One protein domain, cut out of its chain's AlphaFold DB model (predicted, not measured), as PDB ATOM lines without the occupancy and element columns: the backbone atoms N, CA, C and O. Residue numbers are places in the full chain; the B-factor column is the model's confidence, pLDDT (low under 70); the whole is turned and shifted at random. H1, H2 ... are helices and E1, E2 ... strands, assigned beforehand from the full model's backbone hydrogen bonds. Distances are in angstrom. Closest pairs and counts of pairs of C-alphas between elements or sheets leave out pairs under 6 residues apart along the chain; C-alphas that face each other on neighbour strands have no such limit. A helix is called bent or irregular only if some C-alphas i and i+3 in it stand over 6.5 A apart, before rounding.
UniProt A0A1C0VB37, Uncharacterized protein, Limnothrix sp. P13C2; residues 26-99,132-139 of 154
ATOM      1  N   GLY A  26     -44.174  47.364   7.209       61.00
ATOM      2  CA  GLY A  26     -43.687  46.129   7.810       61.00
ATOM      3  C   GLY A  26     -44.621  45.684   8.935       61.00
ATOM      4  O   GLY A  26     -45.217  46.502   9.639       61.00
ATOM      5  N   GLY A  27     -44.773  44.379   9.125       69.69
ATOM      6  CA  GLY A  27     -45.463  43.892  10.308       69.69
ATOM      7  C   GLY A  27     -45.244  42.415  10.561       69.69
ATOM      8  O   GLY A  27     -44.833  41.673   9.677       69.69
ATOM      9  N   SER A  28     -45.629  42.006  11.760       84.44
ATOM     10  CA  SER A  28     -45.484  40.644  12.250       84.44
ATOM     11  C   SER A  28     -46.737  39.787  12.133       84.44
ATOM     12  O   SER A  28     -47.819  40.228  12.527       84.44
ATOM     13  N   SER A  29     -46.592  38.563  11.656       92.12
ATOM     14  CA  SER A  29     -47.628  37.532  11.697       92.12
ATOM     15  C   SER A  29     -47.103  36.269  12.363       92.12
ATOM     16  O   SER A  29     -45.897  36.117  12.568       92.12
ATOM     17  N   SER A  30     -48.011  35.372  12.726       95.12
ATOM     18  CA  SER A  30     -47.635  34.005  13.093       95.12
ATOM     19  C   SER A  30     -47.449  33.136  11.845       95.12
ATOM     20  O   SER A  30     -47.981  33.449  10.777       95.12
ATOM     21  N   LEU A  31     -46.737  32.015  11.966       96.69
ATOM     22  CA  LEU A  31     -46.643  31.018  10.893       96.69
ATOM     23  C   LEU A  31     -48.016  30.434  10.537       96.69
ATOM     24  O   LEU A  31     -48.254  30.130   9.370       96.69
ATOM     25  N   ALA A  32     -48.924  30.328  11.513       96.38
ATOM     26  CA  ALA A  32     -50.282  29.826  11.308       96.38
ATOM     27  C   ALA A  32     -51.052  30.609  10.223       96.38
ATOM     28  O   ALA A  32     -51.825  30.022   9.470       96.38
ATOM     29  N   GLU A  33     -50.794  31.913  10.069       93.69
ATOM     30  CA  GLU A  33     -51.407  32.736   9.010       93.69
ATOM     31  C   GLU A  33     -50.960  32.330   7.593       93.69
ATOM     32  O   GLU A  33     -51.669  32.582   6.621       93.69
ATOM     33  N   TRP A  34     -49.807  31.668   7.470       95.94
ATOM     34  CA  TRP A  34     -49.222  31.216   6.205       95.94
ATOM     35  C   TRP A  34     -49.432  29.722   5.950       95.94
ATOM     36  O   TRP A  34     -48.899  29.177   4.981       95.94
ATOM     37  N   GLN A  35     -50.229  29.051   6.786       95.31
ATOM     38  CA  GLN A  35     -50.479  27.615   6.694       95.31
ATOM     39  C   GLN A  35     -51.021  27.205   5.315       95.31
ATOM     40  O   GLN A  35     -50.543  26.239   4.727       95.31
ATOM     41  N   SER A  36     -51.937  27.992   4.744       94.62
ATOM     42  CA  SER A  36     -52.502  27.735   3.410       94.62
ATOM     43  C   SER A  36     -51.476  27.828   2.276       94.62
ATOM     44  O   SER A  36     -51.685  27.247   1.213       94.62
ATOM     45  N   LEU A  37     -50.372  28.553   2.481       96.19
ATOM     46  CA  LEU A  37     -49.257  28.622   1.542       96.19
ATOM     47  C   LEU A  37     -48.320  27.418   1.716       96.19
ATOM     48  O   LEU A  37     -47.891  26.820   0.732       96.19
ATOM     49  N   ILE A  38     -48.054  27.031   2.965       97.88
ATOM     50  CA  ILE A  38     -47.232  25.864   3.328       97.88
ATOM     51  C   ILE A  38     -47.859  24.564   2.804       97.88
ATOM     52  O   ILE A  38     -47.157  23.699   2.287       97.88
ATOM     53  N   GLU A  39     -49.184  24.442   2.878       97.81
ATOM     54  CA  GLU A  39     -49.936  23.265   2.429       97.81
ATOM     55  C   GLU A  39     -49.919  23.042   0.911       97.81
ATOM     56  O   GLU A  39     -50.259  21.950   0.457       97.81
ATOM     57  N   GLN A  40     -49.476  24.023   0.117       98.19
ATOM     58  CA  GLN A  40     -49.367  23.883  -1.342       98.19
ATOM     59  C   GLN A  40     -48.230  22.946  -1.768       98.19
ATOM     60  O   GLN A  40     -48.190  22.517  -2.921       98.19
ATOM     61  N   SER A  41     -47.303  22.616  -0.862       98.56
ATOM     62  CA  SER A  41     -46.205  21.689  -1.126       98.56
ATOM     63  C   SER A  41     -46.020  20.707   0.025       98.56
ATOM     64  O   SER A  41     -45.718  21.089   1.154       98.56
ATOM     65  N   GLU A  42     -46.126  19.411  -0.277       98.50
ATOM     66  CA  GLU A  42     -45.890  18.339   0.694       98.50
ATOM     67  C   GLU A  42     -44.487  18.415   1.306       98.50
ATOM     68  O   GLU A  42     -44.340  18.314   2.523       98.50
ATOM     69  N   LYS A  43     -43.474  18.695   0.479       98.62
ATOM     70  CA  LYS A  43     -42.089  18.846   0.930       98.62
ATOM     71  C   LYS A  43     -41.933  20.017   1.906       98.62
ATOM     72  O   LYS A  43     -41.344  19.849   2.969       98.62
ATOM     73  N   LEU A  44     -42.474  21.191   1.571       98.62
ATOM     74  CA  LEU A  44     -42.427  22.357   2.461       98.62
ATOM     75  C   LEU A  44     -43.150  22.072   3.786       98.62
ATOM     76  O   LEU A  44     -42.629  22.384   4.857       98.62
ATOM     77  N   ARG A  45     -44.324  21.434   3.728       98.56
ATOM     78  CA  ARG A  45     -45.090  21.021   4.911       98.56
ATOM     79  C   ARG A  45     -44.271  20.115   5.834       98.56
ATOM     80  O   ARG A  45     -44.274  20.321   7.046       98.56
ATOM     81  N   GLU A  46     -43.562  19.131   5.283       98.69
ATOM     82  CA  GLU A  46     -42.694  18.237   6.058       98.69
ATOM     83  C   GLU A  46     -41.509  18.972   6.691       98.69
ATOM     84  O   GLU A  46     -41.252  18.805   7.886       98.69
ATOM     85  N   GLU A  47     -40.822  19.822   5.923       98.56
ATOM     86  CA  GLU A  47     -39.697  20.628   6.410       98.56
ATOM     87  C   GLU A  47     -40.120  21.533   7.575       98.56
ATOM     88  O   GLU A  47     -39.465  21.552   8.620       98.56
ATOM     89  N   VAL A  48     -41.258  22.221   7.443       98.38
ATOM     90  CA  VAL A  48     -41.834  23.051   8.509       98.38
ATOM     91  C   VAL A  48     -42.197  22.208   9.731       98.38
ATOM     92  O   VAL A  48     -41.867  22.585  10.857       98.38
ATOM     93  N   ALA A  49     -42.828  21.045   9.546       98.25
ATOM     94  CA  ALA A  49     -43.197  20.167  10.653       98.25
ATOM     95  C   ALA A  49     -41.975  19.628  11.417       98.25
ATOM     96  O   ALA A  49     -42.051  19.403  12.629       98.25
ATOM     97  N   ILE A  50     -40.854  19.392  10.730       98.19
ATOM     98  CA  ILE A  50     -39.579  19.028  11.361       98.19
ATOM     99  C   ILE A  50     -39.015  20.231  12.123       98.19
ATOM    100  O   ILE A  50     -38.663  20.091  13.293       98.19
ATOM    101  N   ALA A  51     -38.984  21.413  11.504       97.56
ATOM    102  CA  ALA A  51     -38.475  22.628  12.133       97.56
ATOM    103  C   ALA A  51     -39.239  22.981  13.422       97.56
ATOM    104  O   ALA A  51     -38.603  23.241  14.442       97.56
ATOM    105  N   LEU A  52     -40.578  22.902  13.416       97.94
ATOM    106  CA  LEU A  52     -41.428  23.121  14.600       97.94
ATOM    107  C   LEU A  52     -41.090  22.157  15.746       97.94
ATOM    108  O   LEU A  52     -40.986  22.580  16.897       97.94
ATOM    109  N   ARG A  53     -40.854  20.875  15.431       97.25
ATOM    110  CA  ARG A  53     -40.427  19.865  16.416       97.25
ATOM    111  C   ARG A  53     -39.056  20.189  17.003       97.25
ATOM    112  O   ARG A  53     -38.886  20.095  18.215       97.25
ATOM    113  N   VAL A  54     -38.102  20.610  16.173       96.56
ATOM    114  CA  VAL A  54     -36.743  20.971  16.613       96.56
ATOM    115  C   VAL A  54     -36.763  22.160  17.574       96.56
ATOM    116  O   VAL A  54     -36.070  22.133  18.587       96.56
ATOM    117  N   VAL A  55     -37.568  23.189  17.294       95.81
ATOM    118  CA  VAL A  55     -37.668  24.364  18.176       95.81
ATOM    119  C   VAL A  55     -38.672  24.190  19.319       95.81
ATOM    120  O   VAL A  55     -38.740  25.057  20.186       95.81
ATOM    121  N   SER A  56     -39.429  23.086  19.335       96.75
ATOM    122  CA  SER A  56     -40.502  22.812  20.303       96.75
ATOM    123  C   SER A  56     -41.516  23.959  20.408       96.75
ATOM    124  O   SER A  56     -41.827  24.420  21.505       96.75
ATOM    125  N   ARG A  57     -42.001  24.446  19.258       94.88
ATOM    126  CA  ARG A  57     -42.983  25.540  19.165       94.88
ATOM    127  C   ARG A  57     -44.197  25.143  18.343       94.88
ATOM    128  O   ARG A  57     -44.070  24.397  17.372       94.88
ATOM    129  N   ALA A  58     -45.349  25.690  18.708       96.06
ATOM    130  CA  ALA A  58     -46.542  25.663  17.877       96.06
ATOM    131  C   ALA A  58     -46.439  26.691  16.723       96.06
ATOM    132  O   ALA A  58     -45.694  27.672  16.844       96.06
ATOM    133  N   PRO A  59     -47.166  26.510  15.601       96.56
ATOM    134  CA  PRO A  59     -47.187  27.475  14.496       96.56
ATOM    135  C   PRO A  59     -47.541  28.910  14.925       96.56
ATOM    136  O   PRO A  59     -47.006  29.875  14.383       96.56
ATOM    137  N   GLU A  60     -48.403  29.070  15.926       96.44
ATOM    138  CA  GLU A  60     -48.844  30.368  16.447       96.44
ATOM    139  C   GLU A  60     -47.712  31.126  17.162       96.44
ATOM    140  O   GLU A  60     -47.745  32.352  17.262       96.44
ATOM    141  N   GLU A  61     -46.694  30.408  17.643       93.62
ATOM    142  CA  GLU A  61     -45.546  30.968  18.365       93.62
ATOM    143  C   GLU A  61     -44.362  31.306  17.445       93.62
ATOM    144  O   GLU A  61     -43.402  31.952  17.875       93.62
ATOM    145  N   VAL A  62     -44.394  30.859  16.186       95.31
ATOM    146  CA  VAL A  62     -43.347  31.158  15.205       95.31
ATOM    147  C   VAL A  62     -43.636  32.504  14.558       95.31
ATOM    148  O   VAL A  62     -44.643  32.691  13.880       95.31
ATOM    149  N   PHE A  63     -42.714  33.441  14.750       93.69
ATOM    150  CA  PHE A  63     -42.848  34.805  14.265       93.69
ATOM    151  C   PHE A  63     -42.382  34.942  12.817       93.69
ATOM    152  O   PHE A  63     -41.262  34.551  12.471       93.69
ATOM    153  N   CYS A  64     -43.225  35.562  12.004       94.88
ATOM    154  CA  CYS A  64     -42.990  35.866  10.605       94.88
ATOM    155  C   CYS A  64     -43.034  37.378  10.366       94.88
ATOM    156  O   CYS A  64     -43.864  38.089  10.929       94.88
ATOM    157  N   VAL A  65     -42.149  37.879   9.507       92.50
ATOM    158  CA  VAL A  65     -42.078  39.286   9.102       92.50
ATOM    159  C   VAL A  65     -42.315  39.381   7.609       92.50
ATOM    160  O   VAL A  65     -41.646  38.712   6.824       92.50
ATOM    161  N   GLY A  66     -43.257  40.233   7.225       89.75
ATOM    162  CA  GLY A  66     -43.577  40.509   5.833       89.75
ATOM    163  C   GLY A  66     -44.243  41.868   5.678       89.75
ATOM    164  O   GLY A  66     -44.563  42.557   6.660       89.75
ATOM    165  N   ALA A  67     -44.450  42.252   4.427       89.62
ATOM    166  CA  ALA A  67     -45.112  43.497   4.086       89.62
ATOM    167  C   ALA A  67     -46.643  43.389   4.215       89.62
ATOM    168  O   ALA A  67     -47.227  42.303   4.307       89.62
ATOM    169  N   ARG A  68     -47.298  44.550   4.238       88.81
ATOM    170  CA  ARG A  68     -48.749  44.693   4.098       88.81
ATOM    171  C   ARG A  68     -49.073  45.594   2.922       88.81
ATOM    172  O   ARG A  68     -48.334  46.540   2.652       88.81
ATOM    173  N   ILE A  69     -50.213  45.346   2.287       86.25
ATOM    174  CA  ILE A  69     -50.791  46.268   1.312       86.25
ATOM    175  C   ILE A  69     -51.154  47.570   2.035       86.25
ATOM    176  O   ILE A  69     -51.852  47.567   3.054       86.25
ATOM    177  N   GLY A  70     -50.630  48.681   1.518       77.25
ATOM    178  CA  GLY A  70     -50.904  50.021   2.025       77.25
ATOM    179  C   GLY A  70     -52.266  50.569   1.582       77.25
ATOM    180  O   GLY A  70     -53.035  49.929   0.871       77.25
ATOM    181  N   HIS A  71     -52.532  51.824   1.942       73.00
ATOM    182  CA  HIS A  71     -53.802  52.511   1.665       73.00
ATOM    183  C   HIS A  71     -54.203  52.721   0.185       73.00
ATOM    184  O   HIS A  71     -55.391  52.947  -0.040       73.00
ATOM    185  N   PRO A  72     -53.322  52.656  -0.843       71.75
ATOM    186  CA  PRO A  72     -53.749  52.871  -2.233       71.75
ATOM    187  C   PRO A  72     -54.846  51.913  -2.727       71.75
ATOM    188  O   PRO A  72     -55.534  52.231  -3.697       71.75
ATOM    189  N   ILE A  73     -55.018  50.762  -2.067       78.44
ATOM    190  CA  ILE A  73     -56.084  49.792  -2.326       78.44
ATOM    191  C   ILE A  73     -56.841  49.582  -1.014       78.44
ATOM    192  O   ILE A  73     -56.576  48.640  -0.276       78.44
ATOM    193  N   GLU A  74     -57.756  50.498  -0.700       82.31
ATOM    194  CA  GLU A  74     -58.453  50.545   0.594       82.31
ATOM    195  C   GLU A  74     -59.109  49.207   0.971       82.31
ATOM    196  O   GLU A  74     -58.962  48.748   2.102       82.31
ATOM    197  N   SER A  75     -59.733  48.531   0.002       86.62
ATOM    198  CA  SER A  75     -60.386  47.228   0.189       86.62
ATOM    199  C   SER A  75     -59.430  46.088   0.554       86.62
ATOM    200  O   SER A  75     -59.865  45.091   1.126       86.62
ATOM    201  N   LEU A  76     -58.138  46.230   0.245       88.75
ATOM    202  CA  LEU A  76     -57.083  45.275   0.583       88.75
ATOM    203  C   LEU A  76     -56.112  45.835   1.633       88.75
ATOM    204  O   LEU A  76     -55.081  45.223   1.914       88.75
ATOM    205  N   SER A  77     -56.409  46.994   2.221       87.56
ATOM    206  CA  SER A  77     -55.521  47.636   3.186       87.56
ATOM    207  C   SER A  77     -55.278  46.719   4.385       87.56
ATOM    208  O   SER A  77     -56.205  46.163   4.973       87.56
ATOM    209  N   GLY A  78     -54.009  46.538   4.746       85.94
ATOM    210  CA  GLY A  78     -53.600  45.701   5.873       85.94
ATOM    211  C   GLY A  78     -53.461  44.207   5.564       85.94
ATOM    212  O   GLY A  78     -52.885  43.497   6.397       85.94
ATOM    213  N   PHE A  79     -53.887  43.733   4.384       89.50
ATOM    214  CA  PHE A  79     -53.605  42.362   3.954       89.50
ATOM    215  C   PHE A  79     -52.100  42.127   3.881       89.50
ATOM    216  O   PHE A  79     -51.337  42.977   3.416       89.50
ATOM    217  N   ARG A  80     -51.675  40.956   4.352       90.50
ATOM    218  CA  ARG A  80     -50.290  40.496   4.251       90.50
ATOM    219  C   ARG A  80     -49.954  40.128   2.815       90.50
ATOM    220  O   ARG A  80     -50.810  39.628   2.095       90.50
ATOM    221  N   ILE A  81     -48.702  40.348   2.436       91.88
ATOM    222  CA  ILE A  81     -48.151  39.903   1.155       91.88
ATOM    223  C   ILE A  81     -46.792  39.243   1.363       91.88
ATOM    224  O   ILE A  81     -46.128  39.469   2.378       91.88
ATOM    225  N   THR A  82     -46.401  38.421   0.397       93.44
ATOM    226  CA  THR A  82     -45.069  37.819   0.326       93.44
ATOM    227  C   THR A  82     -44.106  38.723  -0.473       93.44
ATOM    228  O   THR A  82     -44.583  39.576  -1.230       93.44
ATOM    229  N   PRO A  83     -42.773  38.587  -0.315       94.50
ATOM    230  CA  PRO A  83     -42.073  37.588   0.493       94.50
ATOM    231  C   PRO A  83     -42.318  37.755   1.996       94.50
ATOM    232  O   PRO A  83     -42.485  38.866   2.503       94.50
ATOM    233  N   VAL A  84     -42.344  36.633   2.710       95.56
ATOM    234  CA  VAL A  84     -42.408  36.603   4.175       95.56
ATOM    235  C   VAL A  84     -41.274  35.752   4.719       95.56
ATOM    236  O   VAL A  84     -40.923  34.725   4.140       95.56
ATOM    237  N   THR A  85     -40.695  36.167   5.840       96.38
ATOM    238  CA  THR A  85     -39.638  35.415   6.513       96.38
ATOM    239  C   THR A  85     -40.048  35.024   7.925       96.38
ATOM    240  O   THR A  85     -40.358  35.889   8.737       96.38
ATOM    241  N   CYS A  86     -40.003  33.732   8.235       96.69
ATOM    242  CA  CYS A  86     -40.359  33.147   9.523       96.69
ATOM    243  C   CYS A  86     -39.123  32.638  10.266       96.69
ATOM    244  O   CYS A  86     -38.264  31.984   9.674       96.69
ATOM    245  N   ARG A  87     -39.027  32.917  11.570       95.44
ATOM    246  CA  ARG A  87     -37.865  32.548  12.389       95.44
ATOM    247  C   ARG A  87     -38.101  31.267  13.185       95.44
ATOM    248  O   ARG A  87     -38.927  31.230  14.089       95.44
ATOM    249  N   PHE A  88     -37.263  30.267  12.935       95.75
ATOM    250  CA  PHE A  88     -37.187  29.002  13.661       95.75
ATOM    251  C   PHE A  88     -35.854  28.916  14.416       95.75
ATOM    252  O   PHE A  88     -34.879  28.326  13.948       95.75
ATOM    253  N   GLY A  89     -35.779  29.539  15.596       91.12
ATOM    254  CA  GLY A  89     -34.546  29.584  16.389       91.12
ATOM    255  C   GLY A  89     -33.404  30.285  15.640       91.12
ATOM    256  O   GLY A  89     -33.443  31.506  15.459       91.12
ATOM    257  N   ASN A  90     -32.407  29.502  15.212       93.31
ATOM    258  CA  ASN A  90     -31.234  29.955  14.449       93.31
ATOM    259  C   ASN A  90     -31.400  29.826  12.925       93.31
ATOM    260  O   ASN A  90     -30.448  30.072  12.189       93.31
ATOM    261  N   TRP A  91     -32.584  29.444  12.449       96.06
ATOM    262  CA  TRP A  91     -32.902  29.325  11.030       96.06
ATOM    263  C   TRP A  91     -34.033  30.272  10.648       96.06
ATOM    264  O   TRP A  91     -34.940  30.537  11.436       96.06
ATOM    265  N   MET A  92     -33.983  30.756   9.417       97.12
ATOM    266  CA  MET A  92     -35.037  31.524   8.777       97.12
ATOM    267  C   MET A  92     -35.603  30.702   7.624       97.12
ATOM    268  O   MET A  92     -34.848  30.110   6.850       97.12
ATOM    269  N   LEU A  93     -36.925  30.696   7.511       98.25
ATOM    270  CA  LEU A  93     -37.660  30.240   6.340       98.25
ATOM    271  C   LEU A  93     -38.162  31.469   5.597       98.25
ATOM    272  O   LEU A  93     -38.923  32.245   6.161       98.25
ATOM    273  N   GLU A  94     -37.775  31.637   4.341       98.06
ATOM    274  CA  GLU A  94     -38.380  32.630   3.456       98.06
ATOM    275  C   GLU A  94     -39.336  31.940   2.489       98.06
ATOM    276  O   GLU A  94     -38.966  30.959   1.840       98.06
ATOM    277  N   LEU A  95     -40.559  32.459   2.422       98.12
ATOM    278  CA  LEU A  95     -41.604  32.040   1.501       98.12
ATOM    279  C   LEU A  95     -41.826  33.149   0.477       98.12
ATOM    280  O   LEU A  95     -42.045  34.305   0.846       98.12
ATOM    281  N   GLU A  96     -41.810  32.778  -0.796       97.56
ATOM    282  CA  GLU A  96     -42.107  33.663  -1.915       97.56
ATOM    283  C   GLU A  96     -43.270  33.090  -2.716       97.56
ATOM    284  O   GLU A  96     -43.300  31.900  -3.050       97.56
ATOM    285  N   ALA A  97     -44.243  33.946  -2.998       97.19
ATOM    286  CA  ALA A  97     -45.465  33.585  -3.683       97.19
ATOM    287  C   ALA A  97     -45.927  34.723  -4.592       97.19
ATOM    288  O   ALA A  97     -45.618  35.891  -4.356       97.19
ATOM    289  N   ASP A  98     -46.748  34.391  -5.581       96.38
ATOM    290  CA  ASP A  98     -47.510  35.424  -6.271       96.38
ATOM    291  C   ASP A  98     -48.603  35.934  -5.334       96.38
ATOM    292  O   ASP A  98     -49.362  35.149  -4.750       96.38
ATOM    293  N   ASN A  99     -48.694  37.256  -5.197       94.69
ATOM    294  CA  ASN A  99     -49.746  37.917  -4.440       94.69
ATOM    295  C   ASN A  99     -50.916  38.190  -5.388       94.69
ATOM    296  O   ASN A  99     -50.874  39.119  -6.191       94.69
ATOM    297  N   LEU A 132     -47.643  29.623  -4.196       98.00
ATOM    298  CA  LEU A 132     -46.259  29.346  -3.823       98.00
ATOM    299  C   LEU A 132     -45.374  29.279  -5.068       98.00
ATOM    300  O   LEU A 132     -45.616  28.469  -5.960       98.00
ATOM    301  N   GLN A 133     -44.323  30.096  -5.089       98.06
ATOM    302  CA  GLN A 133     -43.317  30.088  -6.148       98.06
ATOM    303  C   GLN A 133     -42.073  29.335  -5.692       98.06
ATOM    304  O   GLN A 133     -41.607  28.404  -6.350       98.06
ATOM    305  N   ARG A 134     -41.538  29.706  -4.527       97.94
ATOM    306  CA  ARG A 134     -40.364  29.056  -3.942       97.94
ATOM    307  C   ARG A 134     -40.295  29.276  -2.441       97.94
ATOM    308  O   ARG A 134     -40.922  30.175  -1.887       97.94
ATOM    309  N   TRP A 135     -39.464  28.471  -1.795       98.56
ATOM    310  CA  TRP A 135     -39.059  28.687  -0.416       98.56
ATOM    311  C   TRP A 135     -37.572  28.400  -0.252       98.56
ATOM    312  O   TRP A 135     -36.973  27.665  -1.044       98.56
ATOM    313  N   ARG A 136     -36.968  28.984   0.781       98.25
ATOM    314  CA  ARG A 136     -35.582  28.695   1.150       98.25
ATOM    315  C   ARG A 136     -35.366  28.766   2.652       98.25
ATOM    316  O   ARG A 136     -35.933  29.618   3.332       98.25
ATOM    317  N   TRP A 137     -34.475  27.905   3.125       98.06
ATOM    318  CA  TRP A 137     -33.959  27.921   4.486       98.06
ATOM    319  C   TRP A 137     -32.561  28.526   4.506       98.06
ATOM    320  O   TRP A 137     -31.738  28.224   3.640       98.06
ATOM    321  N   TYR A 138     -32.275  29.357   5.500       96.81
ATOM    322  CA  TYR A 138     -30.936  29.902   5.716       96.81
ATOM    323  C   TYR A 138     -30.686  30.188   7.199       96.81
ATOM    324  O   TYR A 138     -31.638  30.426   7.945       96.81
ATOM    325  N   PRO A 139     -29.426  30.140   7.662       95.25
ATOM    326  CA  PRO A 139     -29.116  30.459   9.047       95.25
ATOM    327  C   PRO A 139     -29.358  31.947   9.318       95.25
ATOM    328  O   PRO A 139     -29.104  32.799   8.464       95.25
TER     329      PRO A 139
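AT A GLANCE: This is residues 26 to 99 and 132 to 139 of the 154 residues of an uncharacterized protein of Limnothrix sp. P13C2 (UniProt A0A1C0VB37). A strongly twisted sheet of five strands forms a wall, with the short helix H1 and the longer helix H2 over one of its faces and the other face bare in the printed part. The long axis runs from Val 54 in H2, at one end, to the long link between E2 and E3 around Pro 72, at the other. The printed part has 82 residues with two named helices and five named strands, in the order E1 H1 H2 E2 E3 E4 E5; the sheet runs E1 E2 E3 E4 E5, each neighbour pair antiparallel, and the class is mixed, helices and strands. The whole is compact, with a radius of gyration of the C-alphas of 12.8 A, yet elongated, spanning 40 by 22 by 20 A.

HOW THE PARTS SIT: E1, residues 27 to 30, is an edge strand and the antiparallel neighbour of E2, residues 63 to 68, with N 29 and O 64 2.9 A apart. E2, E3, residues 80 to 88, and E4, residues 91 to 99, form a meander, each strand the antiparallel neighbour of the one before. E2 and E3 are a hairpin, with N 65 and O 85 2.8 A apart; E3 and E4 are another, with N 86 and O 93 2.8 A apart. E3 bends by 82 degrees at residue 83. The other edge strand, E5, residues 132 to 139, is antiparallel to E4, with N 94 and O 136 2.9 A apart. From edge to edge the strands' lines turn by 93 degrees. H1, residues 31 to 38, is on the sheet at a height of 8.8 A, only just over E3 with 3 of its C-alphas, and runs across the strands at 67 degrees to E3 on the local plane. H2, residues 42 to 55, is on the same face at a height of 10.2 A, over E4 and E5, only just slantwise to the strands at 32 degrees to E4 on the local plane. H1 and H2 only just touch, with 3 pairs of C-alphas within 8 A, only at the corner by their link; the closest C-alphas are those of Ile 38 and Arg 45, 5.5 A. Every O i to N i+4 pair is within hydrogen-bond range in H2, but 2 of 4 in H1.

IN THESE COORDINATES: E1 begins at C-alpha 27, (-45.463, 43.892, 10.308). H1 is irregular, with C-alphas 33 and 36 7.6 A apart. H2 is 20.2 A long, E3 19.8 A, E4 24.4 A and E5 21.5 A; E5 ends at C-alpha 139, (-29.116, 30.459, 9.047).

THE WHOLE: The C-alphas farthest apart, those of Val 54 and Pro 72, are 40.8 A apart. Residues 100 to 131 are not printed; C-alphas 99 and 132 are 9.3 A apart across the cut. Of the links printed whole, E2 to E3 is long. The mean pLDDT of the printed part is 93.3; residues 26 to 27 are under 70.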